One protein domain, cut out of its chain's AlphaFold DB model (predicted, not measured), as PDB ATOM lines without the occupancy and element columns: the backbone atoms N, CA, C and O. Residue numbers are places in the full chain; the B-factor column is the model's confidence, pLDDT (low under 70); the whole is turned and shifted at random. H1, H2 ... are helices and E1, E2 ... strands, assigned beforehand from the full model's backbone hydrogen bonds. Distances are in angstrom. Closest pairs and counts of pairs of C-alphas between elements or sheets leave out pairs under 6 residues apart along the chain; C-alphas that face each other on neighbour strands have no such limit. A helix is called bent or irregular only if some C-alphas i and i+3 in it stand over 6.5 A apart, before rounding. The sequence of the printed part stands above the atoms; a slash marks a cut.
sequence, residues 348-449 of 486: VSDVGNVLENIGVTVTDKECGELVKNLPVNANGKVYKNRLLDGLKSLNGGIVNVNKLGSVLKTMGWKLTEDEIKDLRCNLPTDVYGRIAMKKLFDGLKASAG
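This is residues 348 to 449 of the 486 residues of the protein "uncharacterized protein LOC112837632" of Callorhinus ursinus (UniProt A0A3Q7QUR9). Two small lobes of crossed helices sit end to end, one with H1, H2 and H3, the other with H4, H5 and H6, and the short antiparallel ribbon E2 and E3 lies between H1 and H6, near the middle. H1 reaches across to H4 and ties the lobes together, while the loop about Ala 378 and H5 lie at opposite ends of the long axis. The printed part has 102 residues, with six named helices and three named strands in the order H1 H2 E1 H3 E2 H4 H5 E3 H6; the sheet has the two strands E2 and E3, antiparallel, E1 pairs with no named strand, and the class is mostly helix. The whole is compact, with a radius of gyration of the C-alphas of 13.8 A, yet elongated, spanning 43 by 27 by 21 A.

H1, residues 348 to 358, touches H2, residues 364 to 372, at a steep tilt of 63 degrees, opposite ways; their closest C-alphas, those of Gly 352 and Cys 367, are 6.7 A apart. E1, residues 381 to 383, comes closest to H1 where the C-alphas of Val 348 and Lys 381 are 5.5 A apart. H3, residues 384 to 392, touches no helix: it is near H1, and it is close to but not clearly touching H2, with the closest C-alphas, those of Leu 370 and Gly 390, 6.6 A apart. E2, residues 398 to 400, and E3, residues 434 to 436, are antiparallel neighbours with 148 degrees between their directions; N 399 and O 435 are 2.8 A apart and N 435 and O 399 are 2.9 A apart, both within hydrogen-bond range. Residues 360 to 361 make a short antiparallel pairing with residues 398 to 399 of E2. H4, residues 401 to 410, touches H1 at a steep tilt of 59 degrees, opposite ways, with the closest C-alphas, those of Ile 358 and Val 407, 5.7 A apart. H5, residues 417 to 426, touches H4 at a steep tilt of 49 degrees, opposite ways, with the closest C-alphas, those of Gly 405 and Ile 420, 6.3 A apart. H6, residues 437 to 448, touches H5 with residues 443 to 447 alone, at a steep tilt of 65 degrees, and the closest C-alphas, those of Leu 423 and Gly 443, are 7.2 A apart. Among the pairs that stay apart are H2 and H5, E1 and H6, and H4 and H6. Every O i to N i+4 pair is within hydrogen-bond range in H2, H3, H5 and H6, against 5 of 7 in H1 and 4 of 6 in H4.

H1 begins at C-alpha 348, (36.569, -4.750, -41.164), and is 15.9 A long; it is irregular, with C-alphas 349 and 352 7.4 A apart. H2 is 12.2 A long and H3 12.6 A. E1, E2 and E3 have three residues each; C-alpha 399 of E2 is at (43.933, 13.258, -35.015). H4, 14.1 A long, is irregular too, with C-alphas 402 and 405 7.8 A apart. H5 is 14.3 A long, and H6, the longest helix, runs 16.8 A to C-alpha 448 at (53.897, 22.378, -49.290).

The two C-alphas farthest apart, those of Ala 378 and Cys 425, are 43.7 A apart, and the first and last printed C-alphas, those of Val 348 and Gly 449, are 36.5 A apart. The printed part has no cut. No link is long: those from H2 to E1, from H4 to H5 and from H5 to E3 are short, and the other links are tight. The mean pLDDT of the printed part is 87.8, and residue 449 is the one printed residue under 70.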
ATOM      1  N   VAL A 348      37.467  -5.905 -41.169       89.00
ATOM      2  CA  VAL A 348      36.569  -4.750 -41.164       89.00
ATOM      3  C   VAL A 348      36.033  -4.449 -39.761       89.00
ATOM      4  O   VAL A 348      35.861  -3.272 -39.431       89.00
ATOM      5  N   SER A 349      35.827  -5.463 -38.910       88.06
ATOM      6  CA  SER A 349      35.413  -5.241 -37.519       88.06
ATOM      7  C   SER A 349      36.480  -4.536 -36.678       88.06
ATOM      8  O   SER A 349      36.143  -3.864 -35.705       88.06
ATOM      9  N   ASP A 350      37.753  -4.644 -37.065       92.06
ATOM     10  CA  ASP A 350      38.900  -4.089 -36.340       92.06
ATOM     11  C   ASP A 350      39.364  -2.725 -36.864       92.06
ATOM     12  O   ASP A 350      40.262  -2.115 -36.278       92.06
ATOM     13  N   VAL A 351      38.750  -2.193 -37.926       91.38
ATOM     14  CA  VAL A 351      39.135  -0.902 -38.523       91.38
ATOM     15  C   VAL A 351      39.178   0.217 -37.480       91.38
ATOM     16  O   VAL A 351      40.156   0.964 -37.431       91.38
ATOM     17  N   GLY A 352      38.175   0.310 -36.601       89.38
ATOM     18  CA  GLY A 352      38.150   1.313 -35.528       89.38
ATOM     19  C   GLY A 352      39.364   1.216 -34.595       89.38
ATOM     20  O   GLY A 352      40.036   2.219 -34.352       89.38
ATOM     21  N   ASN A 353      39.702  -0.003 -34.166       89.62
ATOM     22  CA  ASN A 353      40.847  -0.277 -33.293       89.62
ATOM     23  C   ASN A 353      42.175   0.081 -33.980       89.62
ATOM     24  O   ASN A 353      43.071   0.669 -33.371       89.62
ATOM     25  N   VAL A 354      42.312  -0.246 -35.270       91.25
ATOM     26  CA  VAL A 354      43.502   0.094 -36.062       91.25
ATOM     27  C   VAL A 354      43.686   1.610 -36.143       91.25
ATOM     28  O   VAL A 354      44.794   2.101 -35.913       91.25
ATOM     29  N   LEU A 355      42.615   2.361 -36.415       91.38
ATOM     30  CA  LEU A 355      42.659   3.823 -36.477       91.38
ATOM     31  C   LEU A 355      43.037   4.440 -35.124       91.38
ATOM     32  O   LEU A 355      43.933   5.290 -35.063       91.38
ATOM     33  N   GLU A 356      42.434   3.967 -34.032       91.06
ATOM     34  CA  GLU A 356      42.716   4.463 -32.683       91.06
ATOM     35  C   GLU A 356      44.183   4.238 -32.282       91.06
ATOM     36  O   GLU A 356      44.858   5.148 -31.776       91.06
ATOM     37  N   ASN A 357      44.714   3.051 -32.585       90.19
ATOM     38  CA  ASN A 357      46.111   2.709 -32.332       90.19
ATOM     39  C   ASN A 357      47.066   3.688 -33.030       90.19
ATOM     40  O   ASN A 357      47.997   4.205 -32.397       90.19
ATOM     41  N   ILE A 358      46.774   4.027 -34.290       89.62
ATOM     42  CA  ILE A 358      47.546   4.989 -35.094       89.62
ATOM     43  C   ILE A 358      47.407   6.423 -34.549       89.62
ATOM     44  O   ILE A 358      48.313   7.237 -34.719       89.62
ATOM     45  N   GLY A 359      46.333   6.726 -33.818       90.62
ATOM     46  CA  GLY A 359      46.067   8.044 -33.233       90.62
ATOM     47  C   GLY A 359      44.986   8.839 -33.956       90.62
ATOM     48  O   GLY A 359      44.973  10.069 -33.859       90.62
ATOM     49  N   VAL A 360      44.111   8.137 -34.676       92.94
ATOM     50  CA  VAL A 360      42.943   8.679 -35.363       92.94
ATOM     51  C   VAL A 360      41.685   8.156 -34.682       92.94
ATOM     52  O   VAL A 360      41.438   6.958 -34.641       92.94
ATOM     53  N   THR A 361      40.862   9.058 -34.170       92.50
ATOM     54  CA  THR A 361      39.548   8.729 -33.622       92.50
ATOM     55  C   THR A 361      38.484   9.086 -34.647       92.50
ATOM     56  O   THR A 361      38.449  10.215 -35.135       92.50
ATOM     57  N   VAL A 362      37.605   8.141 -34.953       91.50
ATOM     58  CA  VAL A 362      36.424   8.336 -35.801       91.50
ATOM     59  C   VAL A 362      35.181   7.955 -35.007       91.50
ATOM     60  O   VAL A 362      35.244   7.131 -34.100       91.50
ATOM     61  N   THR A 363      34.050   8.566 -35.327       90.38
ATOM     62  CA  THR A 363      32.742   8.138 -34.817       90.38
ATOM     63  C   THR A 363      32.278   6.865 -35.524       90.38
ATOM     64  O   THR A 363      32.700   6.589 -36.647       90.38
ATOM     65  N   ASP A 364      31.338   6.128 -34.930       88.12
ATOM     66  CA  ASP A 364      30.760   4.923 -35.550       88.12
ATOM     67  C   ASP A 364      30.168   5.207 -36.936       88.12
ATOM     68  O   ASP A 364      30.296   4.408 -37.864       88.12
ATOM     69  N   LYS A 365      29.555   6.387 -37.098       89.19
ATOM     70  CA  LYS A 365      29.003   6.833 -38.378       89.19
ATOM     71  C   LYS A 365      30.104   7.024 -39.425       89.19
ATOM     72  O   LYS A 365      29.975   6.512 -40.533       89.19
ATOM     73  N   GLU A 366      31.172   7.738 -39.076       91.19
ATOM     74  CA  GLU A 366      32.315   7.974 -39.969       91.19
ATOM     75  C   GLU A 366      33.053   6.668 -40.297       91.19
ATOM     76  O   GLU A 366      33.430   6.453 -41.445       91.19
ATOM     77  N   CYS A 367      33.208   5.771 -39.319       90.81
ATOM     78  CA  CYS A 367      33.787   4.443 -39.522       90.81
ATOM     79  C   CYS A 367      32.940   3.617 -40.502       90.81
ATOM     80  O   CYS A 367      33.465   3.052 -41.459       90.81
ATOM     81  N   GLY A 368      31.614   3.619 -40.332       89.19
ATOM     82  CA  GLY A 368      30.694   2.952 -41.252       89.19
ATOM     83  C   GLY A 368      30.711   3.540 -42.667       89.19
ATOM     84  O   GLY A 368      30.596   2.797 -43.639       89.19
ATOM     85  N   GLU A 369      30.864   4.859 -42.812       90.00
ATOM     86  CA  GLU A 369      31.039   5.518 -44.115       90.00
ATOM     87  C   GLU A 369      32.385   5.173 -44.763       90.00
ATOM     88  O   GLU A 369      32.429   4.923 -45.967       90.00
ATOM     89  N   LEU A 370      33.466   5.112 -43.980       91.00
ATOM     90  CA  LEU A 370      34.780   4.686 -44.451       91.00
ATOM     91  C   LEU A 370      34.712   3.251 -44.981       91.00
ATOM     92  O   LEU A 370      34.992   3.026 -46.154       91.00
ATOM     93  N   VAL A 371      34.257   2.307 -44.153       90.62
ATOM     94  CA  VAL A 371      34.171   0.877 -44.488       90.62
ATOM     95  C   VAL A 371      33.349   0.623 -45.753       90.62
ATOM     96  O   VAL A 371      33.762  -0.172 -46.590       90.62
ATOM     97  N   LYS A 372      32.224   1.326 -45.946       89.31
ATOM     98  CA  LYS A 372      31.382   1.184 -47.151       89.31
ATOM     99  C   LYS A 372      32.097   1.532 -48.457       89.31
ATOM    100  O   LYS A 372      31.683   1.052 -49.507       89.31
ATOM    101  N   ASN A 373      33.118   2.382 -48.394       89.00
ATOM    102  CA  ASN A 373      33.888   2.816 -49.556       89.00
ATOM    103  C   ASN A 373      35.197   2.029 -49.727       89.00
ATOM    104  O   ASN A 373      35.945   2.293 -50.668       89.00
ATOM    105  N   LEU A 374      35.497   1.089 -48.825       91.50
ATOM    106  CA  LEU A 374      36.700   0.273 -48.903       91.50
ATOM    107  C   LEU A 374      36.476  -0.973 -49.774       91.50
ATOM    108  O   LEU A 374      35.403  -1.576 -49.729       91.50
ATOM    109  N   PRO A 375      37.497  -1.407 -50.533       88.75
ATOM    110  CA  PRO A 375      37.454  -2.661 -51.275       88.75
ATOM    111  C   PRO A 375      37.663  -3.841 -50.314       88.75
ATOM    112  O   PRO A 375      38.790  -4.297 -50.107       88.75
ATOM    113  N   VAL A 376      36.573  -4.286 -49.690       87.12
ATOM    114  CA  VAL A 376      36.542  -5.435 -48.778       87.12
ATOM    115  C   VAL A 376      36.471  -6.731 -49.586       87.12
ATOM    116  O   VAL A 376      35.643  -6.856 -50.487       87.12
ATOM    117  N   ASN A 377      37.332  -7.694 -49.263       78.44
ATOM    118  CA  ASN A 377      37.354  -9.002 -49.913       78.44
ATOM    119  C   ASN A 377      36.238  -9.932 -49.387       78.44
ATOM    120  O   ASN A 377      35.557  -9.631 -48.404       78.44
ATOM    121  N   ALA A 378      36.068 -11.097 -50.017       73.81
ATOM    122  CA  ALA A 378      35.061 -12.093 -49.626       73.81
ATOM    123  C   ALA A 378      35.190 -12.589 -48.169       73.81
ATOM    124  O   ALA A 378      34.206 -13.045 -47.590       73.81
ATOM    125  N   ASN A 379      36.371 -12.449 -47.560       74.38
ATOM    126  CA  ASN A 379      36.635 -12.833 -46.173       74.38
ATOM    127  C   ASN A 379      36.323 -11.711 -45.169       74.38
ATOM    128  O   ASN A 379      36.627 -11.860 -43.989       74.38
ATOM    129  N   GLY A 380      35.756 -10.583 -45.611       83.19
ATOM    130  CA  GLY A 380      35.450  -9.451 -44.734       83.19
ATOM    131  C   GLY A 380      36.679  -8.637 -44.328       83.19
ATOM    132  O   GLY A 380      36.637  -7.925 -43.327       83.19
ATOM    133  N   LYS A 381      37.773  -8.720 -45.091       88.69
ATOM    134  CA  LYS A 381      39.027  -8.016 -44.804       88.69
ATOM    135  C   LYS A 381      39.360  -6.966 -45.853       88.69
ATOM    136  O   LYS A 381      38.936  -7.044 -47.004       88.69
ATOM    137  N   VAL A 382      40.171  -5.993 -45.460       93.56
ATOM    138  CA  VAL A 382      40.714  -4.944 -46.325       93.56
ATOM    139  C   VAL A 382      42.219  -4.828 -46.116       93.56
ATOM    140  O   VAL A 382      42.713  -4.994 -45.005       93.56
ATOM    141  N   TYR A 383      42.970  -4.502 -47.164       94.19
ATOM    142  CA  TYR A 383      44.387  -4.191 -47.001       94.19
ATOM    143  C   TYR A 383      44.600  -2.852 -46.294       94.19
ATOM    144  O   TYR A 383      43.947  -1.851 -46.606       94.19
ATOM    145  N   LYS A 384      45.552  -2.816 -45.363       92.31
ATOM    146  CA  LYS A 384      45.828  -1.657 -44.509       92.31
ATOM    147  C   LYS A 384      46.159  -0.399 -45.309       92.31
ATOM    148  O   LYS A 384      45.650   0.666 -44.980       92.31
ATOM    149  N   ASN A 385      46.963  -0.492 -46.367       91.06
ATOM    150  CA  ASN A 385      47.311   0.677 -47.178       91.06
ATOM    151  C   ASN A 385      46.082   1.241 -47.904       91.06
ATOM    152  O   ASN A 385      45.896   2.455 -47.933       91.06
ATOM    153  N   ARG A 386      45.167   0.375 -48.361       92.56
ATOM    154  CA  ARG A 386      43.880   0.797 -48.939       92.56
ATOM    155  C   ARG A 386      42.964   1.440 -47.895       92.56
ATOM    156  O   ARG A 386      42.313   2.437 -48.194       92.56
ATOM    157  N   LEU A 387      42.941   0.916 -46.664       93.25
ATOM    158  CA  LEU A 387      42.256   1.547 -45.529       93.25
ATOM    159  C   LEU A 387      42.794   2.963 -45.274       93.25
ATOM    160  O   LEU A 387      42.019   3.908 -45.133       93.25
ATOM    161  N   LEU A 388      44.117   3.119 -45.235       90.25
ATOM    162  CA  LEU A 388      44.773   4.404 -44.996       90.25
ATOM    163  C   LEU A 388      44.562   5.392 -46.148       90.25
ATOM    164  O   LEU A 388      44.406   6.586 -45.900       90.25
ATOM    165  N   ASP A 389      44.493   4.916 -47.387       88.19
ATOM    166  CA  ASP A 389      44.136   5.746 -48.539       88.19
ATOM    167  C   ASP A 389      42.665   6.172 -48.515       88.19
ATOM    168  O   ASP A 389      42.358   7.343 -48.750       88.19
ATOM    169  N   GLY A 390      41.749   5.271 -48.145       89.44
ATOM    170  CA  GLY A 390      40.347   5.619 -47.901       89.44
ATOM    171  C   GLY A 390      40.207   6.685 -46.810       89.44
ATOM    172  O   GLY A 390      39.445   7.641 -46.955       89.44
ATOM    173  N   LEU A 391      41.024   6.584 -45.758       89.00
ATOM    174  CA  LEU A 391      41.071   7.553 -44.667       89.00
ATOM    175  C   LEU A 391      41.519   8.952 -45.126       89.00
ATOM    176  O   LEU A 391      40.997   9.940 -44.615       89.00
ATOM    177  N   LYS A 392      42.405   9.072 -46.130       85.88
ATOM    178  CA  LYS A 392      42.798  10.378 -46.715       85.88
ATOM    179  C   LYS A 392      41.619  11.131 -47.337       85.88
ATOM    180  O   LYS A 392      41.660  12.355 -47.456       85.88
ATOM    181  N   SER A 393      40.582  10.399 -47.736       82.25
ATOM    182  CA  SER A 393      39.378  10.934 -48.373       82.25
ATOM    183  C   SER A 393      38.210  11.100 -47.393       82.25
ATOM    184  O   SER A 393      37.157  11.620 -47.770       82.25
ATOM    185  N   LEU A 394      38.377  10.690 -46.131       82.38
ATOM    186  CA  LEU A 394      37.364  10.854 -45.098       82.38
ATOM    187  C   LEU A 394      37.262  12.335 -44.699       82.38
ATOM    188  O   LEU A 394      38.234  12.967 -44.291       82.38
ATOM    189  N   ASN A 395      36.054  12.895 -44.783       76.75
ATOM    190  CA  ASN A 395      35.788  14.279 -44.364       76.75
ATOM    191  C   ASN A 395      35.745  14.455 -42.834       76.75
ATOM    192  O   ASN A 395      35.725  15.586 -42.340       76.75
ATOM    193  N   GLY A 396      35.689  13.338 -42.113       83.69
ATOM    194  CA  GLY A 396      35.569  13.228 -40.668       83.69
ATOM    195  C   GLY A 396      36.839  12.724 -39.986       83.69
ATOM    196  O   GLY A 396      37.871  12.514 -40.621       83.69
ATOM    197  N   GLY A 397      36.755  12.519 -38.676       90.38
ATOM    198  CA  GLY A 397      37.857  12.003 -37.870       90.38
ATOM    199  C   GLY A 397      38.755  13.067 -37.236       90.38
ATOM    200  O   GLY A 397      38.910  14.203 -37.700       90.38
ATOM    201  N   ILE A 398      39.352  12.673 -36.117       92.62
ATOM    202  CA  ILE A 398      40.129  13.518 -35.222       92.62
ATOM    203  C   ILE A 398      41.497  12.882 -35.011       92.62
ATOM    204  O   ILE A 398      41.608  11.715 -34.654       92.62
ATOM    205  N   VAL A 399      42.547  13.668 -35.198       93.88
ATOM    206  CA  VAL A 399      43.933  13.258 -35.015       93.88
ATOM    207  C   VAL A 399      44.454  13.800 -33.691       93.88
ATOM    208  O   VAL A 399      44.282  14.980 -33.375       93.88
ATOM    209  N   ASN A 400      45.130  12.949 -32.925       91.81
ATOM    210  CA  ASN A 400      45.875  13.372 -31.744       91.81
ATOM    211  C   ASN A 400      47.228  13.970 -32.168       91.81
ATOM    212  O   ASN A 400      48.078  13.259 -32.709       91.81
ATOM    213  N   VAL A 401      47.461  15.258 -31.888       90.06
ATOM    214  CA  VAL A 401      48.695  15.952 -32.299       90.06
ATOM    215  C   VAL A 401      49.957  15.335 -31.693       90.06
ATOM    216  O   VAL A 401      51.006  15.328 -32.339       90.06
ATOM    217  N   ASN A 402      49.867  14.726 -30.510       88.81
ATOM    218  CA  ASN A 402      51.010  14.041 -29.903       88.81
ATOM    219  C   ASN A 402      51.442  12.808 -30.713       88.81
ATOM    220  O   ASN A 402      52.626  12.475 -30.749       88.81
ATOM    221  N   LYS A 403      50.498  12.171 -31.419       92.19
ATOM    222  CA  LYS A 403      50.741  11.038 -32.323       92.19
ATOM    223  C   LYS A 403      50.922  11.461 -33.786       92.19
ATOM    224  O   LYS A 403      51.086  10.596 -34.641       92.19
ATOM    225  N   LEU A 404      50.955  12.764 -34.095       91.56
ATOM    226  CA  LEU A 404      50.936  13.261 -35.475       91.56
ATOM    227  C   LEU A 404      52.042  12.666 -36.355       91.56
ATOM    228  O   LEU A 404      51.782  12.288 -37.490       91.56
ATOM    229  N   GLY A 405      53.261  12.531 -35.823       88.88
ATOM    230  CA  GLY A 405      54.371  11.945 -36.581       88.88
ATOM    231  C   GLY A 405      54.110  10.484 -36.960       88.88
ATOM    232  O   GLY A 405      54.362  10.082 -38.092       88.88
ATOM    233  N   SER A 406      53.512   9.714 -36.043       89.19
ATOM    234  CA  SER A 406      53.091   8.336 -36.309       89.19
ATOM    235  C   SER A 406      52.002   8.292 -37.375       89.19
ATOM    236  O   SER A 406      52.121   7.524 -38.320       89.19
ATOM    237  N   VAL A 407      50.973   9.135 -37.255       90.38
ATOM    238  CA  VAL A 407      49.850   9.196 -38.204       90.38
ATOM    239  C   VAL A 407      50.348   9.501 -39.616       90.38
ATOM    240  O   VAL A 407      50.027   8.773 -40.553       90.38
ATOM    241  N   LEU A 408      51.178  10.538 -39.761       90.19
ATOM    242  CA  LEU A 408      51.725  10.966 -41.049       90.19
ATOM    243  C   LEU A 408      52.599   9.876 -41.671       90.19
ATOM    244  O   LEU A 408      52.382   9.504 -42.823       90.19
ATOM    245  N   LYS A 409      53.513   9.296 -40.886       87.94
ATOM    246  CA  LYS A 409      54.363   8.189 -41.337       87.94
ATOM    247  C   LYS A 409      53.536   6.977 -41.760       87.94
ATOM    248  O   LYS A 409      53.815   6.382 -42.796       87.94
ATOM    249  N   THR A 410      52.521   6.606 -40.977       85.62
ATOM    250  CA  THR A 410      51.641   5.476 -41.300       85.62
ATOM    251  C   THR A 410      50.866   5.725 -42.591       85.62
ATOM    252  O   THR A 410      50.759   4.812 -43.393       85.62
ATOM    253  N   MET A 411      50.403   6.949 -42.853       84.38
ATOM    254  CA  MET A 411      49.716   7.313 -44.104       84.38
ATOM    255  C   MET A 411      50.646   7.463 -45.329       84.38
ATOM    256  O   MET A 411      50.166   7.819 -46.408       84.38
ATOM    257  N   GLY A 412      51.950   7.209 -45.180       82.38
ATOM    258  CA  GLY A 412      52.932   7.249 -46.269       82.38
ATOM    259  C   GLY A 412      53.629   8.598 -46.473       82.38
ATOM    260  O   GLY A 412      54.429   8.725 -47.396       82.38
ATOM    261  N   TRP A 413      53.389   9.591 -45.611       84.75
ATOM    262  CA  TRP A 413      54.047  10.893 -45.718       84.75
ATOM    263  C   TRP A 413      55.505  10.812 -45.268       84.75
ATOM    264  O   TRP A 413      55.816  10.361 -44.162       84.75
ATOM    265  N   LYS A 414      56.406  11.310 -46.117       82.56
ATOM    266  CA  LYS A 414      57.847  11.395 -45.847       82.56
ATOM    267  C   LYS A 414      58.206  12.808 -45.389       82.56
ATOM    268  O   LYS A 414      58.718  13.598 -46.173       82.56
ATOM    269  N   LEU A 415      57.903  13.116 -44.129       83.75
ATOM    270  CA  LEU A 415      58.248  14.390 -43.490       83.75
ATOM    271  C   LEU A 415      59.367  14.181 -42.468       83.75
ATOM    272  O   LEU A 415      59.404  13.170 -41.764       83.75
ATOM    273  N   THR A 416      60.278  15.141 -42.388       85.06
ATOM    274  CA  THR A 416      61.311  15.219 -41.351       85.06
ATOM    275  C   THR A 416      60.707  15.617 -40.002       85.06
ATOM    276  O   THR A 416      59.612  16.174 -39.929       85.06
ATOM    277  N   GLU A 417      61.422  15.355 -38.906       86.62
ATOM    278  CA  GLU A 417      60.962  15.751 -37.564       86.62
ATOM    279  C   GLU A 417      60.781  17.270 -37.427       86.62
ATOM    280  O   GLU A 417      59.836  17.716 -36.776       86.62
ATOM    281  N   ASP A 418      61.636  18.064 -38.080       83.88
ATOM    282  CA  ASP A 418      61.510  19.524 -38.099       83.88
ATOM    283  C   ASP A 418      60.245  19.960 -38.859       83.88
ATOM    284  O   ASP A 418      59.476  20.767 -38.343       83.88
ATOM    285  N   GLU A 419      59.944  19.357 -40.016       85.88
ATOM    286  CA  GLU A 419      58.703  19.630 -40.761       85.88
ATOM    287  C   GLU A 419      57.453  19.219 -39.973       85.88
ATOM    288  O   GLU A 419      56.456  19.941 -39.964       85.88
ATOM    289  N   ILE A 420      57.492  18.082 -39.269       89.00
ATOM    290  CA  ILE A 420      56.393  17.654 -38.396       89.00
ATOM    291  C   ILE A 420      56.230  18.643 -37.240       89.00
ATOM    292  O   ILE A 420      55.100  18.987 -36.892       89.00
ATOM    293  N   LYS A 421      57.325  19.113 -36.634       87.19
ATOM    294  CA  LYS A 421      57.293  20.093 -35.544       87.19
ATOM    295  C   LYS A 421      56.718  21.431 -36.005       87.19
ATOM    296  O   LYS A 421      55.840  21.966 -35.333       87.19
ATOM    297  N   ASP A 422      57.150  21.928 -37.157       85.25
ATOM    298  CA  ASP A 422      56.629  23.160 -37.746       85.25
ATOM    299  C   ASP A 422      55.149  23.017 -38.106       85.25
ATOM    300  O   ASP A 422      54.343  23.902 -37.809       85.25
ATOM    301  N   LEU A 423      54.747  21.871 -38.660       88.19
ATOM    302  CA  LEU A 423      53.343  21.568 -38.911       88.19
ATOM    303  C   LEU A 423      52.539  21.589 -37.602       88.19
ATOM    304  O   LEU A 423      51.508  22.254 -37.537       88.19
ATOM    305  N   ARG A 424      53.020  20.952 -36.524       87.56
ATOM    306  CA  ARG A 424      52.350  20.984 -35.206       87.56
ATOM    307  C   ARG A 424      52.132  22.406 -34.691       87.56
ATOM    308  O   ARG A 424      51.070  22.669 -34.138       87.56
ATOM    309  N   CYS A 425      53.097  23.306 -34.879       84.94
ATOM    310  CA  CYS A 425      52.992  24.705 -34.452       84.94
ATOM    311  C   CYS A 425      51.947  25.505 -35.249       84.94
ATOM    312  O   CYS A 425      51.371  26.451 -34.719       84.94
ATOM    313  N   ASN A 426      51.700  25.127 -36.505       84.31
ATOM    314  CA  ASN A 426      50.805  25.847 -37.415       84.31
ATOM    315  C   ASN A 426      49.385  25.259 -37.482       84.31
ATOM    316  O   ASN A 426      48.485  25.859 -38.074       84.31
ATOM    317  N   LEU A 427      49.166  24.082 -36.893       89.19
ATOM    318  CA  LEU A 427      47.885  23.393 -36.932       89.19
ATOM    319  C   LEU A 427      46.933  23.885 -35.822       89.19
ATOM    320  O   LEU A 427      47.307  23.925 -34.649       89.19
ATOM    321  N   PRO A 428      45.666  24.201 -36.152       86.06
ATOM    322  CA  PRO A 428      44.683  24.646 -35.168       86.06
ATOM    323  C   PRO A 428      44.214  23.472 -34.296       86.06
ATOM    324  O   PRO A 428      43.380  22.665 -34.719       86.06
ATOM    325  N   THR A 429      44.739  23.394 -33.073       90.81
ATOM    326  CA  THR A 429      44.372  22.381 -32.073       90.81
ATOM    327  C   THR A 429      43.279  22.869 -31.131       90.81
ATOM    328  O   THR A 429      43.149  24.063 -30.860       90.81
ATOM    329  N   ASP A 430      42.466  21.937 -30.638       89.44
ATOM    330  CA  ASP A 430      41.581  22.201 -29.507       89.44
ATOM    331  C   ASP A 430      42.340  22.151 -28.166       89.44
ATOM    332  O   ASP A 430      43.528  21.830 -28.103       89.44
ATOM    333  N   VAL A 431      41.632  22.431 -27.068       88.06
ATOM    334  CA  VAL A 431      42.192  22.420 -25.703       88.06
ATOM    335  C   VAL A 431      42.746  21.056 -25.264       88.06
ATOM    336  O   VAL A 431      43.447  20.978 -24.260       88.06
ATOM    337  N   TYR A 432      42.449  19.985 -26.004       88.00
ATOM    338  CA  TYR A 432      42.902  18.623 -25.737       88.00
ATOM    339  C   TYR A 432      44.023  18.180 -26.692       88.00
ATOM    340  O   TYR A 432      44.389  17.005 -26.700       88.00
ATOM    341  N   GLY A 433      44.570  19.088 -27.509       89.31
ATOM    342  CA  GLY A 433      45.618  18.756 -28.475       89.31
ATOM    343  C   GLY A 433      45.110  17.885 -29.625       89.31
ATOM    344  O   GLY A 433      45.841  17.040 -30.148       89.31
ATOM    345  N   ARG A 434      43.844  18.050 -30.009       92.44
ATOM    346  CA  ARG A 434      43.220  17.306 -31.101       92.44
ATOM    347  C   ARG A 434      42.974  18.212 -32.296       92.44
ATOM    348  O   ARG A 434      42.691  19.400 -32.143       92.44
ATOM    349  N   ILE A 435      43.042  17.638 -33.492       93.19
ATOM    350  CA  ILE A 435      42.762  18.345 -34.739       93.19
ATOM    351  C   ILE A 435      41.844  17.526 -35.641       93.19
ATOM    352  O   ILE A 435      42.019  16.324 -35.797       93.19
ATOM    353  N   ALA A 436      40.870  18.185 -36.265       92.12
ATOM    354  CA  ALA A 436      40.058  17.561 -37.302       92.12
ATOM    355  C   ALA A 436      40.934  17.182 -38.507       92.12
ATOM    356  O   ALA A 436      41.695  18.015 -39.004       92.12
ATOM    357  N   MET A 437      40.787  15.960 -39.017       90.12
ATOM    358  CA  MET A 437      41.619  15.425 -40.098       90.12
ATOM    359  C   MET A 437      41.603  16.306 -41.356       90.12
ATOM    360  O   MET A 437      42.645  16.569 -41.951       90.12
ATOM    361  N   LYS A 438      40.448  16.890 -41.691       89.12
ATOM    362  CA  LYS A 438      40.337  17.883 -42.767       89.12
ATOM    363  C   LYS A 438      41.294  19.072 -42.589       89.12
ATOM    364  O   LYS A 438      42.002  19.435 -43.521       89.12
ATOM    365  N   LYS A 439      41.362  19.643 -41.380       90.81
ATOM    366  CA  LYS A 439      42.263  20.769 -41.077       90.81
ATOM    367  C   LYS A 439      43.733  20.355 -41.126       90.81
ATOM    368  O   LYS A 439      44.571  21.169 -41.500       90.81
ATOM    369  N   LEU A 440      44.045  19.106 -40.770       90.62
ATOM    370  CA  LEU A 440      45.386  18.547 -40.946       90.62
ATOM    371  C   LEU A 440      45.780  18.528 -42.433       90.62
ATOM    372  O   LEU A 440      46.856  19.015 -42.772       90.62
ATOM    373  N   PHE A 441      44.914  18.030 -43.319       88.12
ATOM    374  CA  PHE A 441      45.200  18.011 -44.758       88.12
ATOM    375  C   PHE A 441      45.278  19.410 -45.376       88.12
ATOM    376  O   PHE A 441      46.134  19.647 -46.228       88.12
ATOM    377  N   ASP A 442      44.440  20.349 -44.935       87.12
ATOM    378  CA  ASP A 442      44.541  21.750 -45.358       87.12
ATOM    379  C   ASP A 442      45.881  22.366 -44.917       87.12
ATOM    380  O   ASP A 442      46.540  23.041 -45.709       87.12
ATOM    381  N   GLY A 443      46.332  22.067 -43.693       87.00
ATOM    382  CA  GLY A 443      47.645  22.469 -43.185       87.00
ATOM    383  C   GLY A 443      48.808  21.875 -43.983       87.00
ATOM    384  O   GLY A 443      49.716  22.611 -44.357       87.00
ATOM    385  N   LEU A 444      48.749  20.581 -44.319       86.62
ATOM    386  CA  LEU A 444      49.746  19.908 -45.165       86.62
ATOM    387  C   LEU A 444      49.831  20.522 -46.572       86.62
ATOM    388  O   LEU A 444      50.918  20.719 -47.116       86.62
ATOM    389  N   LYS A 445      48.681  20.861 -47.169       83.12
ATOM    390  CA  LYS A 445      48.632  21.546 -48.470       83.12
ATOM    391  C   LYS A 445      49.212  22.956 -48.387       83.12
ATOM    392  O   LYS A 445      49.931  23.368 -49.293       83.12
ATOM    393  N   ALA A 446      48.918  23.684 -47.311       81.69
ATOM    394  CA  ALA A 446      49.456  25.020 -47.087       81.69
ATOM    395  C   ALA A 446      50.979  25.000 -46.862       81.69
ATOM    396  O   ALA A 446      51.677  25.864 -47.391       81.69
ATOM    397  N   SER A 447      51.505  23.999 -46.144       72.06
ATOM    398  CA  SER A 447      52.943  23.873 -45.871       72.06
ATOM    399  C   SER A 447      53.771  23.485 -47.098       72.06
ATOM    400  O   SER A 447      54.936  23.856 -47.178       72.06
ATOM    401  N   ALA A 448      53.188  22.777 -48.072       70.00
ATOM    402  CA  ALA A 448      53.897  22.378 -49.290       70.00
ATOM    403  C   ALA A 448      54.249  23.563 -50.219       70.00
ATOM    404  O   ALA A 448      55.165  23.453 -51.035       70.00
ATOM    405  N   GLY A 449      53.542  24.697 -50.107       69.06
ATOM    406  CA  GLY A 449      53.752  25.874 -50.955       69.06
ATOM    407  C   GLY A 449      53.595  25.596 -52.462       69.06
ATOM    408  O   GLY A 449      53.086  24.560 -52.892       69.06
TER     409      GLY A 449